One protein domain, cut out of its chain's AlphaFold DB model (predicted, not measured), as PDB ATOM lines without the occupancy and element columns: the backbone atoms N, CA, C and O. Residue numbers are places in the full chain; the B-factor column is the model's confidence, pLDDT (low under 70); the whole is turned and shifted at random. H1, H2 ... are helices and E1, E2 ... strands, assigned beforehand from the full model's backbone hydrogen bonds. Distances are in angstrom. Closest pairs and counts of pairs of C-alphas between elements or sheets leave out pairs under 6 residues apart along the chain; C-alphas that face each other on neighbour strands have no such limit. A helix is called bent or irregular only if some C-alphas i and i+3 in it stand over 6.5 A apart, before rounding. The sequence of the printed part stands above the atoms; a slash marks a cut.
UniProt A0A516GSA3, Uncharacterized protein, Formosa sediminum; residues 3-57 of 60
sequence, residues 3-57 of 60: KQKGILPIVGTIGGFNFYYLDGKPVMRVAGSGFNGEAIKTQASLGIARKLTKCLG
ATOM      1  N   LYS A   3     158.360 291.185 205.268       75.00
ATOM      2  CA  LYS A   3     157.536 290.587 206.330       75.00
ATOM      3  C   LYS A   3     158.143 290.954 207.683       75.00
ATOM      4  O   LYS A   3     159.356 290.843 207.848       75.00
ATOM      5  N   GLN A   4     157.319 291.374 208.638       67.81
ATOM      6  CA  GLN A   4     157.789 291.620 209.999       67.81
ATOM      7  C   GLN A   4     158.029 290.268 210.681       67.81
ATOM      8  O   GLN A   4     157.118 289.446 210.773       67.81
ATOM      9  N   LYS A   5     159.264 290.012 211.117       62.28
ATOM     10  CA  LYS A   5     159.640 288.781 211.823       62.28
ATOM     11  C   LYS A   5     159.814 289.112 213.308       62.28
ATOM     12  O   LYS A   5     160.747 289.825 213.659       62.28
ATOM     13  N   GLY A   6     158.904 288.636 214.160       63.59
ATOM     14  CA  GLY A   6     158.931 288.865 215.609       63.59
ATOM     15  C   GLY A   6     157.674 288.335 216.309       63.59
ATOM     16  O   GLY A   6     156.634 288.201 215.673       63.59
ATOM     17  N   ILE A   7     157.783 288.021 217.605       62.00
ATOM     18  CA  ILE A   7     156.692 287.467 218.440       62.00
ATOM     19  C   ILE A   7     155.587 288.509 218.688       62.00
ATOM     20  O   ILE A   7     154.417 288.161 218.795       62.00
ATOM     21  N   LEU A   8     155.960 289.791 218.738       67.00
ATOM     22  CA  LEU A   8     155.049 290.915 218.935       67.00
ATOM     23  C   LEU A   8     155.049 291.797 217.679       67.00
ATOM     24  O   LEU A   8     156.010 292.539 217.456       67.00
ATOM     25  N   PRO A   9     154.015 291.710 216.827       68.38
ATOM     26  CA  PRO A   9     153.851 292.624 215.706       68.38
ATOM     27  C   PRO A   9     153.621 294.052 216.220       68.38
ATOM     28  O   PRO A   9     152.573 294.392 216.763       68.38
ATOM     29  N   ILE A  10     154.641 294.891 216.059       72.44
ATOM     30  CA  ILE A  10     154.604 296.326 216.353       72.44
ATOM     31  C   ILE A  10     153.873 297.025 215.208       72.44
ATOM     32  O   ILE A  10     154.203 296.783 214.050       72.44
ATOM     33  N   VAL A  11     152.922 297.903 215.523       73.12
ATOM     34  CA  VAL A  11     152.199 298.728 214.545       73.12
ATOM     35  C   VAL A  11     152.621 300.181 214.726       73.12
ATOM     36  O   VAL A  11     152.561 300.701 215.837       73.12
ATOM     37  N   GLY A  12     153.047 300.837 213.646       70.88
ATOM     38  CA  GLY A  12     153.453 302.244 213.670       70.88
ATOM     39  C   GLY A  12     154.672 302.553 212.804       70.88
ATOM     40  O   GLY A  12     155.167 301.706 212.060       70.88
ATOM     41  N   THR A  13     155.152 303.792 212.890       78.00
ATOM     42  CA  THR A  13     156.334 304.266 212.163       78.00
ATOM     43  C   THR A  13     157.520 304.359 213.115       78.00
ATOM     44  O   THR A  13     157.478 305.136 214.063       78.00
ATOM     45  N   ILE A  14     158.591 303.606 212.863       75.81
ATOM     46  CA  ILE A  14     159.828 303.666 213.655       75.81
ATOM     47  C   ILE A  14     161.004 303.833 212.697       75.81
ATOM     48  O   ILE A  14     161.175 303.033 211.780       75.81
ATOM     49  N   GLY A  15     161.803 304.888 212.888       70.62
ATOM     50  CA  GLY A  15     163.053 305.090 212.143       70.62
ATOM     51  C   GLY A  15     162.893 305.130 210.618       70.62
ATOM     52  O   GLY A  15     163.765 304.652 209.902       70.62
ATOM     53  N   GLY A  16     161.767 305.638 210.107       73.12
ATOM     54  CA  GLY A  16     161.501 305.668 208.664       73.12
ATOM     55  C   GLY A  16     161.002 304.342 208.084       73.12
ATOM     56  O   GLY A  16     160.914 304.204 206.867       73.12
ATOM     57  N   PHE A  17     160.620 303.384 208.925       77.69
ATOM     58  CA  PHE A  17     159.916 302.176 208.518       77.69
ATOM     59  C   PHE A  17     158.495 302.174 209.065       77.69
ATOM     60  O   PHE A  17     158.265 302.485 210.229       77.69
ATOM     61  N   ASN A  18     157.541 301.825 208.212       77.69
ATOM     62  CA  ASN A  18     156.136 301.684 208.562       77.69
ATOM     63  C   ASN A  18     155.807 300.206 208.747       77.69
ATOM     64  O   ASN A  18     155.937 299.434 207.791       77.69
ATOM     65  N   PHE A  19     155.334 299.851 209.937       83.12
ATOM     66  CA  PHE A  19     154.845 298.527 210.299       83.12
ATOM     67  C   PHE A  19     153.320 298.559 210.397       83.12
ATOM     68  O   PHE A  19     152.751 299.392 211.108       83.12
ATOM     69  N   TYR A  20     152.654 297.696 209.641       78.31
ATOM     70  CA  TYR A  20     151.197 297.651 209.559       78.31
ATOM     71  C   TYR A  20     150.724 296.245 209.199       78.31
ATOM     72  O   TYR A  20     151.486 295.425 208.692       78.31
ATOM     73  N   TYR A  21     149.449 295.967 209.446       82.69
ATOM     74  CA  TYR A  21     148.823 294.738 208.977       82.69
ATOM     75  C   TYR A  21     148.322 294.916 207.548       82.69
ATOM     76  O   TYR A  21     147.621 295.879 207.244       82.69
ATOM     77  N   LEU A  22     148.658 293.965 206.685       81.19
ATOM     78  CA  LEU A  22     148.096 293.818 205.350       81.19
ATOM     79  C   LEU A  22     147.407 292.456 205.289       81.19
ATOM     80  O   LEU A  22     148.070 291.433 205.449       81.19
ATOM     81  N   ASP A  23     146.085 292.443 205.129       83.00
ATOM     82  CA  ASP A  23     145.266 291.219 205.112       83.00
ATOM     83  C   ASP A  23     145.528 290.299 206.320       83.00
ATOM     84  O   ASP A  23     145.732 289.090 206.190       83.00
ATOM     85  N   GLY A  24     145.623 290.895 207.515       81.81
ATOM     86  CA  GLY A  24     145.927 290.181 208.761       81.81
ATOM     87  C   GLY A  24     147.383 289.723 208.904       81.81
ATOM     88  O   GLY A  24     147.741 289.138 209.924       81.81
ATOM     89  N   LYS A  25     148.256 290.008 207.929       83.38
ATOM     90  CA  LYS A  25     149.685 289.673 207.977       83.38
ATOM     91  C   LYS A  25     150.499 290.905 208.375       83.38
ATOM     92  O   LYS A  25     150.373 291.941 207.722       83.38
ATOM     93  N   PRO A  26     151.356 290.823 209.404       83.62
ATOM     94  CA  PRO A  26     152.208 291.939 209.784       83.62
ATOM     95  C   PRO A  26     153.297 292.146 208.723       83.62
ATOM     96  O   PRO A  26     154.127 291.271 208.440       83.62
ATOM     97  N   VAL A  27     153.271 293.315 208.095       83.00
ATOM     98  CA  VAL A  27     154.188 293.715 207.029       83.00
ATOM     99  C   VAL A  27     154.881 295.020 207.380       83.00
ATOM    100  O   VAL A  27     154.411 295.839 208.167       83.00
ATOM    101  N   MET A  28     156.030 295.214 206.753       82.50
ATOM    102  CA  MET A  28     156.867 296.385 206.906       82.50
ATOM    103  C   MET A  28     157.196 296.960 205.531       82.50
ATOM    104  O   MET A  28     157.507 296.241 204.570       82.50
ATOM    105  N   ARG A  29     157.177 298.287 205.434       79.25
ATOM    106  CA  ARG A  29     157.689 299.016 204.270       79.25
ATOM    107  C   ARG A  29     158.630 300.123 204.714       79.25
ATOM    108  O   ARG A  29     158.422 300.724 205.763       79.25
ATOM    109  N   VAL A  30     159.617 300.433 203.878       76.62
ATOM    110  CA  VAL A  30     160.315 301.722 203.968       76.62
ATOM    111  C   VAL A  30     159.249 302.804 203.816       76.62
ATOM    112  O   VAL A  30     158.428 302.744 202.895       76.62
ATOM    113  N   ALA A  31     159.185 303.740 204.757       69.62
ATOM    114  CA  ALA A  31     158.264 304.856 204.672       69.62
ATOM    115  C   ALA A  31     158.630 305.697 203.443       69.62
ATOM    116  O   ALA A  31     159.739 306.215 203.339       69.62
ATOM    117  N   GLY A  32     157.697 305.818 202.497       61.97
ATOM    118  CA  GLY A  32     157.836 306.765 201.399       61.97
ATOM    119  C   GLY A  32     157.791 308.180 201.966       61.97
ATOM    120  O   GLY A  32     156.814 308.517 202.628       61.97
ATOM    121  N   SER A  33     158.869 308.942 201.743       58.19
ATOM    122  CA  SER A  33     159.071 310.346 202.133       58.19
ATOM    123  C   SER A  33     158.451 310.698 203.484       58.19
ATOM    124  O   SER A  33     157.325 311.185 203.524       58.19
ATOM    125  N   GLY A  34     159.207 310.443 204.560       57.44
ATOM    126  CA  GLY A  34     158.860 310.656 205.968       57.44
ATOM    127  C   GLY A  34     157.871 311.787 206.225       57.44
ATOM    128  O   GLY A  34     158.272 312.899 206.541       57.44
ATOM    129  N   PHE A  35     156.579 311.484 206.112       57.38
ATOM    130  CA  PHE A  35     155.470 312.386 206.394       57.38
ATOM    131  C   PHE A  35     155.408 312.576 207.913       57.38
ATOM    132  O   PHE A  35     154.640 311.930 208.616       57.38
ATOM    133  N   ASN A  36     156.305 313.409 208.427       64.50
ATOM    134  CA  ASN A  36     156.419 313.753 209.834       64.50
ATOM    135  C   ASN A  36     156.124 315.248 209.995       64.50
ATOM    136  O   ASN A  36     156.367 316.016 209.063       64.50
ATOM    137  N   GLY A  37     155.625 315.689 211.153       61.84
ATOM    138  CA  GLY A  37     155.276 317.105 211.370       61.84
ATOM    139  C   GLY A  37     156.428 318.066 211.037       61.84
ATOM    140  O   GLY A  37     156.221 319.094 210.395       61.84
ATOM    141  N   GLU A  38     157.661 317.684 211.376       66.06
ATOM    142  CA  GLU A  38     158.883 318.417 211.016       66.06
ATOM    143  C   GLU A  38     159.203 318.371 209.520       66.06
ATOM    144  O   GLU A  38     159.580 319.385 208.935       66.06
ATOM    145  N   ALA A  39     159.014 317.224 208.870       65.31
ATOM    146  CA  ALA A  39     159.258 317.084 207.439       65.31
ATOM    147  C   ALA A  39     158.242 317.889 206.616       65.31
ATOM    148  O   ALA A  39     158.612 318.531 205.639       65.31
ATOM    149  N   ILE A  40     156.978 317.949 207.046       65.31
ATOM    150  CA  ILE A  40     155.945 318.793 206.426       65.31
ATOM    151  C   ILE A  40     156.310 320.283 206.555       65.31
ATOM    152  O   ILE A  40     156.014 321.083 205.660       65.31
ATOM    153  N   LYS A  41     156.978 320.664 207.653       70.06
ATOM    154  CA  LYS A  41     157.455 322.032 207.899       70.06
ATOM    155  C   LYS A  41     158.704 322.375 207.071       70.06
ATOM    156  O   LYS A  41     158.784 323.498 206.571       70.06
ATOM    157  N   THR A  42     159.632 321.433 206.894       71.12
ATOM    158  CA  THR A  42     160.971 321.680 206.320       71.12
ATOM    159  C   THR A  42     161.116 321.293 204.847       71.12
ATOM    160  O   THR A  42     161.776 322.007 204.095       71.12
ATOM    161  N   GLN A  43     160.488 320.209 204.389       66.25
ATOM    162  CA  GLN A  43     160.674 319.705 203.028       66.25
ATOM    163  C   GLN A  43     159.791 320.448 202.013       66.25
ATOM    164  O   GLN A  43     158.585 320.641 202.205       66.25
ATOM    165  N   ALA A  44     160.397 320.848 200.891       63.09
ATOM    166  CA  ALA A  44     159.716 321.555 199.803       63.09
ATOM    167  C   ALA A  44     158.688 320.666 199.074       63.09
ATOM    168  O   ALA A  44     157.597 321.129 198.742       63.09
ATOM    169  N   SER A  45     158.985 319.373 198.914       64.94
ATOM    170  CA  SER A  45     158.101 318.370 198.297       64.94
ATOM    171  C   SER A  45     156.792 318.140 199.067       64.94
ATOM    172  O   SER A  45     155.796 317.726 198.480       64.94
ATOM    173  N   LEU A  46     156.760 318.460 200.366       66.81
ATOM    174  CA  LEU A  46     155.585 318.342 201.239       66.81
ATOM    175  C   LEU A  46     154.813 319.665 201.396       66.81
ATOM    176  O   LEU A  46     153.902 319.775 202.224       66.81
ATOM    177  N   GLY A  47     155.137 320.683 200.588       66.12
ATOM    178  CA  GLY A  47     154.484 321.995 200.614       66.12
ATOM    179  C   GLY A  47     152.963 321.943 200.407       66.12
ATOM    180  O   GLY A  47     152.239 322.721 201.029       66.12
ATOM    181  N   ILE A  48     152.466 320.986 199.613       70.38
ATOM    182  CA  ILE A  48     151.024 320.780 199.393       70.38
ATOM    183  C   ILE A  48     150.331 320.365 200.695       70.38
ATOM    184  O   ILE A  48     149.322 320.960 201.068       70.38
ATOM    185  N   ALA A  49     150.895 319.400 201.426       66.50
ATOM    186  CA  ALA A  49     150.332 318.937 202.692       66.50
ATOM    187  C   ALA A  49     150.287 320.064 203.730       66.50
ATOM    188  O   ALA A  49     149.250 320.275 204.356       66.50
ATOM    189  N   ARG A  50     151.370 320.849 203.834       70.31
ATOM    190  CA  ARG A  50     151.469 322.038 204.698       70.31
ATOM    191  C   ARG A  50     150.431 323.106 204.355       70.31
ATOM    192  O   ARG A  50     149.817 323.677 205.258       70.31
ATOM    193  N   LYS A  51     150.223 323.382 203.062       71.94
ATOM    194  CA  LYS A  51     149.184 324.314 202.597       71.94
ATOM    195  C   LYS A  51     147.795 323.817 203.001       71.94
ATOM    196  O   LYS A  51     147.006 324.595 203.530       71.94
ATOM    197  N   LEU A  52     147.540 322.521 202.833       69.62
ATOM    198  CA  LEU A  52     146.277 321.893 203.217       69.62
ATOM    199  C   LEU A  52     146.018 322.008 204.729       69.62
ATOM    200  O   LEU A  52     144.912 322.350 205.138       69.62
ATOM    201  N   THR A  53     147.038 321.792 205.566       64.44
ATOM    202  CA  THR A  53     146.881 321.887 207.029       64.44
ATOM    203  C   THR A  53     146.618 323.317 207.493       64.44
ATOM    204  O   THR A  53     145.772 323.523 208.363       64.44
ATOM    205  N   LYS A  54     147.268 324.310 206.865       66.25
ATOM    206  CA  LYS A  54     146.979 325.735 207.098       66.25
ATOM    207  C   LYS A  54     145.546 326.110 206.712       66.25
ATOM    208  O   LYS A  54     144.890 326.791 207.491       66.25
ATOM    209  N   CYS A  55     145.052 325.662 205.555       67.94
ATOM    210  CA  CYS A  55     143.673 325.935 205.127       67.94
ATOM    211  C   CYS A  55     142.628 325.317 206.066       67.94
ATOM    212  O   CYS A  55     141.579 325.909 206.281       67.94
ATOM    213  N   LEU A  56     142.927 324.155 206.650       70.88
ATOM    214  CA  LEU A  56     142.040 323.457 207.586       70.88
ATOM    215  C   LEU A  56     142.148 323.964 209.036       70.88
ATOM    216  O   LEU A  56     141.528 323.385 209.925       70.88
ATOM    217  N   GLY A  57     142.954 325.000 209.304       63.72
ATOM    218  CA  GLY A  57     143.113 325.580 210.642       63.72
ATOM    219  C   GLY A  57     143.761 324.647 211.674       63.72
ATOM    220  O   GLY A  57     143.732 324.931 212.870       63.72
TER     221      GLY A  57
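AT A GLANCE: This is residues 3 to 57 of the 60 residues of an uncharacterized protein of Formosa sediminum (UniProt A0A516GSA3). Two small lobes stand end to end, joined by a single extended link: a three-stranded antiparallel sheet of E1, E2 and E3 in one, and two short helices, H1 and H2, meeting at a corner in the other. Residues 31 to 36 bridge the lobes, neither helix is on the sheet, and residues 3 to 11, before E1, make a loop on the sheet's side of the model. The printed part has 55 residues with three named strands and then two named helices, in the order E1 E2 E3 H1 H2, and its class is mixed, helices and strands. The sheet runs E1 - E2 - E3 as a meander, each strand the antiparallel neighbour of the one before. The whole is loose, with a radius of gyration of the C-alphas of 14.4 A, and its C-alphas span 41 by 19 by 14 A, a rod in outline.

IN THESE COORDINATES: The printed part begins at Lys 3, and residues 3 to 11 come before the first named element. E1 is a strand of residues 12 to 14, 6.5 A from first to last C-alpha, and it begins with C-alpha 12 at (153.453, 302.244, 213.670). E2 is a strand of residues 17 to 22, 14.8 A long from first to last C-alpha. E3 is a strand of residues 25 to 30, 16.6 A long, and it ends with C-alpha 30 at (160.315, 301.722, 203.968). H1 is a helix of residues 37 to 42, 8.9 A from first to last C-alpha. H2 is a helix of residues 44 to 55, 17.5 A long, and it ends with C-alpha 55 at (143.673, 325.935, 205.127). H2 is irregular: C-alphas 45 and 48 are 7.6 A apart, and its line is a rough one.

HOW THE PARTS SIT: In the sheet, E1 and E3 are the edge strands and E2 is the inner one. E1 and E2 form a hairpin, antiparallel with 155 degrees between their directions. C-alphas 13 and 18 face each other at 4.4 A, and N 12 and O 19 are within hydrogen-bond range at 2.9 A, as are N 19 and O 12 at 2.8 A. E2 and E3 form a second hairpin, antiparallel at 151 degrees. C-alphas 19 and 28 face each other at 4.5 A, and N 18 and O 29 are within hydrogen-bond range at 2.8 A, as are N 27 and O 20 at 2.8 A. The C-alphas of the sheet lie up to 3.1 A off the best plane through them. H1 is not on the sheet, with 0 pairs of C-alphas within 10 A, and the same holds for H2. H1 and H2 touch only at the corner by their link, H2 with residues 46 to 50 alone; their closest C-alphas are those of Ile 40 and Leu 46, 5.2 A apart. Their lines stand at a steep tilt of 60 degrees, opposite ways. Among the pairs that are apart are E1 and H1, E2 and H2, and E3 and H2. In H1 every O i to N i+4 pair is within hydrogen-bond range, and in H2 6 of 8 are.

THE WHOLE: The two C-alphas farthest apart are those of Ile 7 and Cys 55, 42.7 A, and the first and last printed C-alphas, of Lys 3 and Gly 57, are 38.1 A apart. The printed part has no cut. The links E1 to E2, E2 to E3 and H1 to H2 are tight, the link E3 to H1, with 6 residues, is short but not tight, and there is no long link. The mean pLDDT of the printed part is 70.8, and 27 residues are under 70: residues 4 to 9, 31 to 40, 43 to 47, 49, 52 to 55 and 57.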